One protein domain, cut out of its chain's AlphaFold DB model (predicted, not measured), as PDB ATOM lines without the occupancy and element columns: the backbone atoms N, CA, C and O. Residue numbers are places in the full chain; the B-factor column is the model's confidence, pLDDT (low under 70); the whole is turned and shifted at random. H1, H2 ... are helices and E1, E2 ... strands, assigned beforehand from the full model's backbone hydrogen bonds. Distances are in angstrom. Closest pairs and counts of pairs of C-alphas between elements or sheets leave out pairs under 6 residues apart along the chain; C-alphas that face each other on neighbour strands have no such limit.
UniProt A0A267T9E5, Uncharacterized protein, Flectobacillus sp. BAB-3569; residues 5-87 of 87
ATOM      1  N   VAL A   5     -13.625  33.450  23.822       90.69
ATOM      2  CA  VAL A   5     -12.202  33.236  24.112       90.69
ATOM      3  C   VAL A   5     -12.062  32.141  25.153       90.69
ATOM      4  O   VAL A   5     -12.976  31.903  25.944       90.69
ATOM      5  N   ILE A   6     -10.905  31.490  25.160       92.50
ATOM      6  CA  ILE A   6     -10.538  30.562  26.222       92.50
ATOM      7  C   ILE A   6      -9.855  31.376  27.318       92.50
ATOM      8  O   ILE A   6      -8.809  31.978  27.086       92.50
ATOM      9  N   ASN A   7     -10.450  31.397  28.506       91.56
ATOM     10  CA  ASN A   7      -9.876  32.014  29.695       91.56
ATOM     11  C   ASN A   7      -9.969  31.016  30.851       91.56
ATOM     12  O   ASN A   7     -11.051  30.505  31.122       91.56
ATOM     13  N   ASN A   8      -8.846  30.705  31.503       93.50
ATOM     14  CA  ASN A   8      -8.771  29.721  32.592       93.50
ATOM     15  C   ASN A   8      -9.477  28.385  32.265       93.50
ATOM     16  O   ASN A   8     -10.283  27.890  33.049       93.50
ATOM     17  N   ASN A   9      -9.205  27.822  31.081       94.00
ATOM     18  CA  ASN A   9      -9.836  26.599  30.553       94.00
ATOM     19  C   ASN A   9     -11.372  26.663  30.398       94.00
ATOM     20  O   ASN A   9     -12.016  25.629  30.223       94.00
ATOM     21  N   GLN A  10     -11.966  27.856  30.408       94.75
ATOM     22  CA  GLN A  10     -13.395  28.077  30.178       94.75
ATOM     23  C   GLN A  10     -13.625  28.869  28.888       94.75
ATOM     24  O   GLN A  10     -12.853  29.770  28.557       94.75
ATOM     25  N   LEU A  11     -14.708  28.556  28.167       93.62
ATOM     26  CA  LEU A  11     -15.199  29.411  27.084       93.62
ATOM     27  C   LEU A  11     -15.947  30.600  27.686       93.62
ATOM     28  O   LEU A  11     -16.983  30.429  28.327       93.62
ATOM     29  N   VAL A  12     -15.452  31.805  27.429       94.12
ATOM     30  CA  VAL A  12     -16.075  33.054  27.872       94.12
ATOM     31  C   VAL A  12     -16.522  33.840  26.649       94.12
ATOM     32  O   VAL A  12     -15.724  34.109  25.751       94.12
ATOM     33  N   GLN A  13     -17.804  34.209  26.603       94.31
ATOM     34  CA  GLN A  13     -18.330  35.066  25.543       94.31
ATOM     35  C   GLN A  13     -17.707  36.457  25.657       94.31
ATOM     36  O   GLN A  13     -17.735  37.067  26.726       94.31
ATOM     37  N   VAL A  14     -17.189  36.980  24.546       93.50
ATOM     38  CA  VAL A  14     -16.538  38.293  24.523       93.50
ATOM     39  C   VAL A  14     -17.027  39.159  23.371       93.50
ATOM     40  O   VAL A  14     -17.331  38.655  22.286       93.50
ATOM     41  N   PRO A  15     -17.115  40.480  23.578       94.31
ATOM     42  CA  PRO A  15     -17.481  41.398  22.521       94.31
ATOM     43  C   PRO A  15     -16.239  41.705  21.663       94.31
ATOM     44  O   PRO A  15     -15.339  42.412  22.101       94.31
ATOM     45  N   ILE A  16     -16.173  41.151  20.447       95.06
ATOM     46  CA  ILE A  16     -15.021  41.320  19.535       95.06
ATOM     47  C   ILE A  16     -15.363  42.057  18.240       95.06
ATOM     48  O   ILE A  16     -14.456  42.483  17.535       95.06
ATOM     49  N   PHE A  17     -16.643  42.206  17.891       96.19
ATOM     50  CA  PHE A  17     -17.054  42.848  16.641       96.19
ATOM     51  C   PHE A  17     -17.208  44.349  16.877       96.19
ATOM     52  O   PHE A  17     -18.245  44.821  17.354       96.19
ATOM     53  N   LYS A  18     -16.153  45.110  16.587       96.62
ATOM     54  CA  LYS A  18     -16.117  46.566  16.745       96.62
ATOM     55  C   LYS A  18     -16.759  47.219  15.526       96.62
ATOM     56  O   LYS A  18     -16.129  47.411  14.485       96.62
ATOM     57  N   THR A  19     -18.040  47.539  15.662       94.00
ATOM     58  CA  THR A  19     -18.797  48.332  14.683       94.00
ATOM     59  C   THR A  19     -18.439  49.819  14.807       94.00
ATOM     60  O   THR A  19     -17.665  50.216  15.678       94.00
ATOM     61  N   LYS A  20     -19.048  50.678  13.980       92.00
ATOM     62  CA  LYS A  20     -18.868  52.136  14.093       92.00
ATOM     63  C   LYS A  20     -19.354  52.726  15.423       92.00
ATOM     64  O   LYS A  20     -18.883  53.789  15.804       92.00
ATOM     65  N   THR A  21     -20.315  52.085  16.093       93.06
ATOM     66  CA  THR A  21     -21.007  52.663  17.262       93.06
ATOM     67  C   THR A  21     -20.979  51.775  18.502       93.06
ATOM     68  O   THR A  21     -21.163  52.271  19.609       93.06
ATOM     69  N   LYS A  22     -20.781  50.463  18.338       95.06
ATOM     70  CA  LYS A  22     -20.890  49.456  19.403       95.06
ATOM     71  C   LYS A  22     -19.864  48.335  19.238       95.06
ATOM     72  O   LYS A  22     -19.484  47.997  18.118       95.06
ATOM     73  N   LEU A  23     -19.485  47.716  20.351       95.81
ATOM     74  CA  LEU A  23     -18.749  46.455  20.377       95.81
ATOM     75  C   LEU A  23     -19.745  45.319  20.647       95.81
ATOM     76  O   LEU A  23     -20.476  45.369  21.635       95.81
ATOM     77  N   LEU A  24     -19.815  44.330  19.756       95.62
ATOM     78  CA  LEU A  24     -20.789  43.237  19.825       95.62
ATOM     79  C   LEU A  24     -20.085  41.898  20.061       95.62
ATOM     80  O   LEU A  24     -18.978  41.674  19.577       95.62
ATOM     81  N   SER A  25     -20.744  40.985  20.772       93.62
ATOM     82  CA  SER A  25     -20.295  39.594  20.964       93.62
ATOM     83  C   SER A  25     -20.923  38.611  19.983       93.62
ATOM     84  O   SER A  25     -20.544  37.442  19.937       93.62
ATOM     85  N   ARG A  26     -21.902  39.071  19.204       93.88
ATOM     86  CA  ARG A  26     -22.647  38.270  18.244       93.88
ATOM     87  C   ARG A  26     -22.903  39.082  16.984       93.88
ATOM     88  O   ARG A  26     -23.215  40.267  17.062       93.88
ATOM     89  N   ILE A  27     -22.782  38.406  15.852       91.44
ATOM     90  CA  ILE A  27     -23.209  38.879  14.538       91.44
ATOM     91  C   ILE A  27     -23.960  37.751  13.841       91.44
ATOM     92  O   ILE A  27     -23.558  36.585  13.900       91.44
ATOM     93  N   ASP A  28     -25.050  38.087  13.182       90.94
ATOM     94  CA  ASP A  28     -25.827  37.186  12.347       90.94
ATOM     95  C   ASP A  28     -26.350  37.949  11.133       90.94
ATOM     96  O   ASP A  28     -26.244  39.175  11.051       90.94
ATOM     97  N   VAL A  29     -26.785  37.180  10.142       89.62
ATOM     98  CA  VAL A  29     -27.342  37.686   8.897       89.62
ATOM     99  C   VAL A  29     -28.598  36.885   8.632       89.62
ATOM    100  O   VAL A  29     -28.517  35.690   8.347       89.62
ATOM    101  N   ASP A  30     -29.733  37.561   8.715       89.81
ATOM    102  CA  ASP A  30     -31.002  37.027   8.248       89.81
ATOM    103  C   ASP A  30     -31.096  37.246   6.736       89.81
ATOM    104  O   ASP A  30     -30.792  38.332   6.237       89.81
ATOM    105  N   PHE A  31     -31.472  36.205   5.996       90.44
ATOM    106  CA  PHE A  31     -31.598  36.255   4.542       90.44
ATOM    107  C   PHE A  31     -32.687  35.302   4.043       90.44
ATOM    108  O   PHE A  31     -33.001  34.298   4.684       90.44
ATOM    109  N   ASP A  32     -33.228  35.604   2.867       87.62
ATOM    110  CA  ASP A  32     -34.111  34.714   2.126       87.62
ATOM    111  C   ASP A  32     -33.276  33.628   1.437       87.62
ATOM    112  O   ASP A  32     -32.446  33.909   0.570       87.62
ATOM    113  N   PHE A  33     -33.511  32.368   1.792       81.19
ATOM    114  CA  PHE A  33     -32.830  31.221   1.198       81.19
ATOM    115  C   PHE A  33     -33.016  31.135  -0.323       81.19
ATOM    116  O   PHE A  33     -32.107  30.684  -1.030       81.19
ATOM    117  N   PHE A  34     -34.148  31.609  -0.852       82.00
ATOM    118  CA  PHE A  34     -34.390  31.627  -2.293       82.00
ATOM    119  C   PHE A  34     -33.522  32.659  -3.025       82.00
ATOM    120  O   PHE A  34     -33.285  32.529  -4.222       82.00
ATOM    121  N   SER A  35     -32.955  33.638  -2.315       79.94
ATOM    122  CA  SER A  35     -32.053  34.635  -2.903       79.94
ATOM    123  C   SER A  35     -30.672  34.099  -3.294       79.94
ATOM    124  O   SER A  35     -29.914  34.783  -3.982       79.94
ATOM    125  N   VAL A  36     -30.333  32.883  -2.864       78.12
ATOM    126  CA  VAL A  36     -29.016  32.259  -3.059       78.12
ATOM    127  C   VAL A  36     -29.101  30.909  -3.780       78.12
ATOM    128  O   VAL A  36     -28.164  30.116  -3.719       78.12
ATOM    129  N   VAL A  37     -30.206  30.646  -4.485       76.38
ATOM    130  CA  VAL A  37     -30.464  29.379  -5.202       76.38
ATOM    131  C   VAL A  37     -29.444  29.066  -6.290       76.38
ATOM    132  O   VAL A  37     -29.129  27.897  -6.489       76.38
ATOM    133  N   ASP A  38     -28.874  30.097  -6.917       78.06
ATOM    134  CA  ASP A  38     -27.882  29.955  -7.989       78.06
ATOM    135  C   ASP A  38     -26.473  29.605  -7.470       78.06
ATOM    136  O   ASP A  38     -25.540  29.445  -8.258       78.06
ATOM    137  N   ARG A  39     -26.272  29.511  -6.144       77.62
ATOM    138  CA  ARG A  39     -24.975  29.130  -5.568       77.62
ATOM    139  C   ARG A  39     -24.812  27.601  -5.587       77.62
ATOM    140  O   ARG A  39     -25.652  26.904  -5.018       77.62
ATOM    141  N   PRO A  40     -23.723  27.071  -6.180       76.50
ATOM    142  CA  PRO A  40     -23.512  25.626  -6.297       76.50
ATOM    143  C   PRO A  40     -23.128  24.957  -4.967       76.50
ATOM    144  O   PRO A  40     -23.317  23.756  -4.807       76.50
ATOM    145  N   GLU A  41     -22.584  25.719  -4.015       74.12
ATOM    146  CA  GLU A  41     -22.080  25.213  -2.736       74.12
ATOM    147  C   GLU A  41     -23.199  25.011  -1.701       74.12
ATOM    148  O   GLU A  41     -24.062  25.873  -1.507       74.12
ATOM    149  N   ARG A  42     -23.172  23.858  -1.020       77.38
ATOM    150  CA  ARG A  42     -24.088  23.485   0.068       77.38
ATOM    151  C   ARG A  42     -23.291  22.767   1.171       77.38
ATOM    152  O   ARG A  42     -22.594  21.810   0.831       77.38
ATOM    153  N   PRO A  43     -23.426  23.135   2.464       72.50
ATOM    154  CA  PRO A  43     -24.259  24.205   3.032       72.50
ATOM    155  C   PRO A  43     -23.784  25.611   2.630       72.50
ATOM    156  O   PRO A  43     -22.635  25.804   2.264       72.50
ATOM    157  N   ILE A  44     -24.687  26.598   2.658       80.50
ATOM    158  CA  ILE A  44     -24.343  27.965   2.245       80.50
ATOM    159  C   ILE A  44     -23.592  28.667   3.376       80.50
ATOM    160  O   ILE A  44     -24.186  29.044   4.387       80.50
ATOM    161  N   GLU A  45     -22.302  28.907   3.163       83.31
ATOM    162  CA  GLU A  45     -21.470  29.720   4.047       83.31
ATOM    163  C   GLU A  45     -21.478  31.181   3.580       83.31
ATOM    164  O   GLU A  45     -20.775  31.590   2.657       83.31
ATOM    165  N   LEU A  46     -22.341  31.992   4.196       87.62
ATOM    166  CA  LEU A  46     -22.453  33.414   3.869       87.62
ATOM    167  C   LEU A  46     -21.360  34.261   4.521       87.62
ATOM    168  O   LEU A  46     -20.829  35.171   3.890       87.62
ATOM    169  N   ILE A  47     -21.033  33.973   5.778       92.12
ATOM    170  CA  ILE A  47     -20.004  34.689   6.530       92.12
ATOM    171  C   ILE A  47     -18.688  33.945   6.343       92.12
ATOM    172  O   ILE A  47     -18.592  32.777   6.706       92.12
ATOM    173  N   THR A  48     -17.674  34.623   5.811       92.38
ATOM    174  CA  THR A  48     -16.382  34.000   5.493       92.38
ATOM    175  C   THR A  48     -15.232  34.730   6.167       92.38
ATOM    176  O   THR A  48     -15.247  35.956   6.293       92.38
ATOM    177  N   PHE A  49     -14.216  33.984   6.601       93.19
ATOM    178  CA  PHE A  49     -12.993  34.539   7.176       93.19
ATOM    179  C   PHE A  49     -11.782  34.161   6.322       93.19
ATOM    180  O   PHE A  49     -11.486  32.984   6.129       93.19
ATOM    181  N   ASN A  50     -11.066  35.165   5.817       95.00
ATOM    182  CA  ASN A  50      -9.809  34.979   5.105       95.00
ATOM    183  C   ASN A  50      -8.641  35.127   6.083       95.00
ATOM    184  O   ASN A  50      -8.240  36.245   6.401       95.00
ATOM    185  N   SER A  51      -8.061  34.001   6.497       94.25
ATOM    186  CA  SER A  51      -6.930  33.962   7.432       94.25
ATOM    187  C   SER A  51      -5.631  34.556   6.884       94.25
ATOM    188  O   SER A  51      -4.764  34.924   7.663       94.25
ATOM    189  N   LYS A  52      -5.473  34.697   5.561       95.50
ATOM    190  CA  LYS A  52      -4.287  35.354   4.976       95.50
ATOM    191  C   LYS A  52      -4.339  36.875   5.107       95.50
ATOM    192  O   LYS A  52      -3.308  37.529   5.005       95.50
ATOM    193  N   GLN A  53      -5.541  37.429   5.235       94.62
ATOM    194  CA  GLN A  53      -5.793  38.871   5.288       94.62
ATOM    195  C   GLN A  53      -6.438  39.293   6.608       94.62
ATOM    196  O   GLN A  53      -6.857  40.444   6.730       94.62
ATOM    197  N   ASP A  54      -6.609  38.357   7.545       96.75
ATOM    198  CA  ASP A  54      -7.327  38.561   8.801       96.75
ATOM    199  C   ASP A  54      -8.683  39.261   8.612       96.75
ATOM    200  O   ASP A  54      -9.114  40.088   9.415       96.75
ATOM    201  N   THR A  55      -9.359  38.958   7.500       97.25
ATOM    202  CA  THR A  55     -10.544  39.692   7.048       97.25
ATOM    203  C   THR A  55     -11.789  38.824   7.154       97.25
ATOM    204  O   THR A  55     -11.898  37.794   6.488       97.25
ATOM    205  N   LEU A  56     -12.759  39.275   7.945       95.94
ATOM    206  CA  LEU A  56     -14.104  38.717   8.010       95.94
ATOM    207  C   LEU A  56     -15.021  39.468   7.037       95.94
ATOM    208  O   LEU A  56     -15.141  40.694   7.108       95.94
ATOM    209  N   SER A  57     -15.697  38.727   6.164       96.06
ATOM    210  CA  SER A  57     -16.675  39.246   5.208       96.06
ATOM    211  C   SER A  57     -18.077  38.778   5.579       96.06
ATOM    212  O   SER A  57     -18.320  37.583   5.738       96.06
ATOM    213  N   ILE A  58     -18.999  39.730   5.710       95.19
ATOM    214  CA  ILE A  58     -20.408  39.491   6.030       95.19
ATOM    215  C   ILE A  58     -21.252  40.072   4.894       95.19
ATOM    216  O   ILE A  58     -21.108  41.262   4.615       95.19
ATOM    217  N   PRO A  59     -22.137  39.311   4.238       94.12
ATOM    218  CA  PRO A  59     -22.906  39.835   3.124       94.12
ATOM    219  C   PRO A  59     -23.889  40.905   3.569       94.12
ATOM    220  O   PRO A  59     -24.506  40.819   4.629       94.12
ATOM    221  N   VAL A  60     -24.053  41.911   2.716       94.50
ATOM    222  CA  VAL A  60     -25.138  42.878   2.841       94.50
ATOM    223  C   VAL A  60     -26.393  42.244   2.262       94.50
ATOM    224  O   VAL A  60     -26.402  41.834   1.096       94.50
ATOM    225  N   VAL A  61     -27.439  42.203   3.075       94.06
ATOM    226  CA  VAL A  61     -28.780  41.768   2.690       94.06
ATOM    227  C   VAL A  61     -29.658  43.004   2.540       94.06
ATOM    228  O   VAL A  61     -29.557  43.936   3.341       94.06
ATOM    229  N   ASP A  62     -30.449  43.059   1.474       92.50
ATOM    230  CA  ASP A  62     -31.378  44.167   1.264       92.50
ATOM    231  C   ASP A  62     -32.674  44.007   2.078       92.50
ATOM    232  O   ASP A  62     -32.876  43.042   2.813       92.50
ATOM    233  N   LYS A  63     -33.564  44.995   1.956       92.44
ATOM    234  CA  LYS A  63     -34.842  45.030   2.681       92.44
ATOM    235  C   LYS A  63     -35.764  43.840   2.380       92.44
ATOM    236  O   LYS A  63     -36.670  43.589   3.166       92.44
ATOM    237  N   ASP A  64     -35.559  43.157   1.255       91.31
ATOM    238  CA  ASP A  64     -36.382  42.034   0.807       91.31
ATOM    239  C   ASP A  64     -35.740  40.689   1.198       91.31
ATOM    240  O   ASP A  64     -36.202  39.631   0.781       91.31
ATOM    241  N   GLY A  65     -34.665  40.708   1.998       89.56
ATOM    242  CA  GLY A  65     -33.948  39.504   2.415       89.56
ATOM    243  C   GLY A  65     -32.971  38.984   1.359       89.56
ATOM    244  O   GLY A  65     -32.373  37.924   1.551       89.56
ATOM    245  N   LYS A  66     -32.755  39.708   0.253       91.69
ATOM    246  CA  LYS A  66     -31.893  39.243  -0.834       91.69
ATOM    247  C   LYS A  66     -30.425  39.522  -0.538       91.69
ATOM    248  O   LYS A  66     -30.013  40.663  -0.313       91.69
ATOM    249  N   VAL A  67     -29.608  38.468  -0.596       91.19
ATOM    250  CA  VAL A  67     -28.148  38.586  -0.494       91.19
ATOM    251  C   VAL A  67     -27.614  39.364  -1.696       91.19
ATOM    252  O   VAL A  67     -27.779  38.966  -2.852       91.19
ATOM    253  N   THR A  68     -26.949  40.486  -1.433       91.88
ATOM    254  CA  THR A  68     -26.352  41.315  -2.484       91.88
ATOM    255  C   THR A  68     -24.940  40.836  -2.844       91.88
ATOM    256  O   THR A  68     -24.387  39.916  -2.246       91.88
ATOM    257  N   LYS A  69     -24.318  41.488  -3.834       89.62
ATOM    258  CA  LYS A  69     -22.903  41.262  -4.178       89.62
ATOM    259  C   LYS A  69     -21.925  41.965  -3.226       89.62
ATOM    260  O   LYS A  69     -20.722  41.806  -3.400       89.62
ATOM    261  N   ARG A  70     -22.427  42.770  -2.283       94.19
ATOM    262  CA  ARG A  70     -21.608  43.573  -1.372       94.19
ATOM    263  C   ARG A  70     -21.414  42.856  -0.045       94.19
ATOM    264  O   ARG A  70     -22.328  42.191   0.438       94.19
ATOM    265  N   ASN A  71     -20.270  43.084   0.580       95.50
ATOM    266  CA  ASN A  71     -19.930  42.587   1.902       95.50
ATOM    267  C   ASN A  71     -19.522  43.735   2.825       95.50
ATOM    268  O   ASN A  71     -18.780  44.640   2.443       95.50
ATOM    269  N   ILE A  72     -19.961  43.662   4.074       96.06
ATOM    270  CA  ILE A  72     -19.357  44.368   5.195       96.06
ATOM    271  C   ILE A  72     -18.035  43.676   5.525       96.06
ATOM    272  O   ILE A  72     -17.997  42.458   5.710       96.06
ATOM    273  N   LEU A  73     -16.967  44.459   5.626       97.12
ATOM    274  CA  LEU A  73     -15.630  43.969   5.926       97.12
ATOM    275  C   LEU A  73     -15.217  44.361   7.341       97.12
ATOM    276  O   LEU A  73     -15.268  45.539   7.710       97.12
ATOM    277  N   TYR A  74     -14.741  43.377   8.093       97.25
ATOM    278  CA  TYR A  74     -14.019  43.573   9.342       97.25
ATOM    279  C   TYR A  74     -12.601  43.036   9.196       97.25
ATOM    280  O   TYR A  74     -12.402  41.996   8.576       97.25
ATOM    281  N   VAL A  75     -11.626  43.717   9.791       97.50
ATOM    282  CA  VAL A  75     -10.233  43.249   9.842       97.50
ATOM    283  C   VAL A  75      -9.846  43.027  11.292       97.50
ATOM    284  O   VAL A  75     -10.041  43.913  12.128       97.50
ATOM    285  N   PHE A  76      -9.323  41.844  11.595       96.06
ATOM    286  CA  PHE A  76      -8.821  41.516  12.917       96.06
ATOM    287  C   PHE A  76      -7.495  42.241  13.153       96.06
ATOM    288  O   PHE A  76      -6.598  42.211  12.318       96.06
ATOM    289  N   ASN A  77      -7.387  42.937  14.283       94.81
ATOM    290  CA  ASN A  77      -6.209  43.739  14.632       94.81
ATOM    291  C   ASN A  77      -5.353  43.114  15.749       94.81
ATOM    292  O   ASN A  77      -4.536  43.805  16.350       94.81
ATOM    293  N   GLY A  78      -5.575  41.834  16.062       92.38
ATOM    294  CA  GLY A  78      -4.949  41.141  17.193       92.38
ATOM    295  C   GLY A  78      -5.794  41.141  18.471       92.38
ATOM    296  O   GLY A  78      -5.507  40.377  19.387       92.38
ATOM    297  N   THR A  79      -6.855  41.950  18.550       92.19
ATOM    298  CA  THR A  79      -7.761  41.977  19.715       92.19
ATOM    299  C   THR A  79      -9.229  41.933  19.307       92.19
ATOM    300  O   THR A  79     -10.007  41.163  19.866       92.19
ATOM    301  N   VAL A  80      -9.618  42.735  18.318       95.56
ATOM    302  CA  VAL A  80     -11.002  42.859  17.852       95.56
ATOM    303  C   VAL A  80     -11.069  42.796  16.332       95.56
ATOM    304  O   VAL A  80     -10.113  43.121  15.628       95.56
ATOM    305  N   LEU A  81     -12.231  42.401  15.821       96.50
ATOM    306  CA  LEU A  81     -12.616  42.555  14.427       96.50
ATOM    307  C   LEU A  81     -13.146  43.973  14.242       96.50
ATOM    308  O   LEU A  81     -14.233  44.303  14.715       96.50
ATOM    309  N   GLU A  82     -12.373  44.825  13.580       97.62
ATOM    310  CA  GLU A  82     -12.699  46.236  13.389       97.62
ATOM    311  C   GLU A  82     -13.356  46.475  12.034       97.62
ATOM    312  O   GLU A  82     -12.808  46.097  10.997       97.62
ATOM    313  N   PHE A  83     -14.529  47.115  12.038       97.00
ATOM    314  CA  PHE A  83     -15.234  47.493  10.818       97.00
ATOM    315  C   PHE A  83     -14.333  48.361   9.933       97.00
ATOM    316  O   PHE A  83     -13.850  49.414  10.359       97.00
ATOM    317  N   ARG A  84     -14.147  47.951   8.679       96.44
ATOM    318  CA  ARG A  84     -13.358  48.692   7.686       96.44
ATOM    319  C   ARG A  84     -14.203  49.357   6.617       96.44
ATOM    320  O   ARG A  84     -13.835  50.427   6.143       96.44
ATOM    321  N   GLY A  85     -15.331  48.767   6.241       95.94
ATOM    322  CA  GLY A  85     -16.154  49.327   5.177       95.94
ATOM    323  C   GLY A  85     -17.146  48.340   4.592       95.94
ATOM    324  O   GLY A  85     -17.356  47.253   5.122       95.94
ATOM    325  N   ILE A  86     -17.745  48.754   3.479       95.56
ATOM    326  CA  ILE A  86     -18.607  47.928   2.638       95.56
ATOM    327  C   ILE A  86     -17.967  47.900   1.252       95.56
ATOM    328  O   ILE A  86     -17.624  48.965   0.732       95.56
ATOM    329  N   LYS A  87     -17.790  46.710   0.682       91.94
ATOM    330  CA  LYS A  87     -17.203  46.497  -0.646       91.94
ATOM    331  C   LYS A  87     -18.135  45.674  -1.514       91.94
ATOM    332  O   LYS A  87     -18.706  44.709  -0.971       91.94
TER     333      LYS A  87
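Overview. This is residues 5 to 87 of the 87 residues of an uncharacterized protein of Flectobacillus sp. BAB-3569 (UniProt A0A267T9E5). A strongly twisted sheet of four strands, E3, E4, E5 and E6, makes the body, and a small separate hairpin, E1 and E2, lies at one end of the long axis, with its residues 7 to 12 sticking out. Towards the other end, the short helix H1 only grazes the sheet and the loop of residues 37 to 43 sticks out, while residues 14 to 32, a long stretch with no named element, join the hairpin to H1. The printed part has 83 residues, with E1, E2, H1, E3, E4, E5 and E6 in that order along the chain; the sheet order is E3, E4, E5, E6, antiparallel throughout. The class is mostly strand, though under half of the residues are in named elements. The whole is elongated, spanning 44 by 27 by 26 A, and only just loose, close to compact, with a radius of gyration of the C-alphas of 14.5 A.

Arrangement. Begin at E5, residues 67 to 76, an inner strand that bends by 66 degrees at residue 70. Beside it look for E4, residues 55 to 61, antiparallel at 151 degrees; N 58 and O 72 are within hydrogen-bond range at 2.9 A, and beyond the bend so are N 68 and O 60, at 2.9 A. At one edge is E3, residues 48 to 50, antiparallel to E4 at 153 degrees, with N 50 and O 55 at 2.8 A. At the other edge is E6, residues 81 to 86, antiparallel to E5 at 144 degrees, with N 84 and O 73 at 2.8 A. E3, E4, E5 and E6 form a meander, each strand the antiparallel neighbour of the one before. H1, residues 33 to 36, only grazes this sheet; its closest C-alpha pair with E5 is Ser 35 and Val 67, 6.1 A apart. H1 is too short for any O i to N i+4 pair, but its one O i to N i+3 pair is within range. Then look at the hairpin of E1, residues 5 to 7, and E2, residues 10 to 13, where N 7 and O 10 are 2.9 A apart; both strands are apart from the four strands of the sheet.

Along the chain. Find C-alpha 5 at (-12.202, 33.236, 24.112), where E1 begins; E2 then covers 9.7 A. E4 covers 18.9 A. E5 runs 23.7 A from C-alpha 67 at (-28.148, 38.586, -0.494). E6 covers 14.3 A and ends at C-alpha 86, (-18.607, 47.928, 2.638).

Size, cuts and confidence. The two C-alphas farthest apart are those of Asn 8 and Asp 38, 44.9 A. The links from E2 to H1 and from H1 to E3 are long, with 19 and 11 residues. The printed part has no cut, and no printed residue is under 70 in pLDDT.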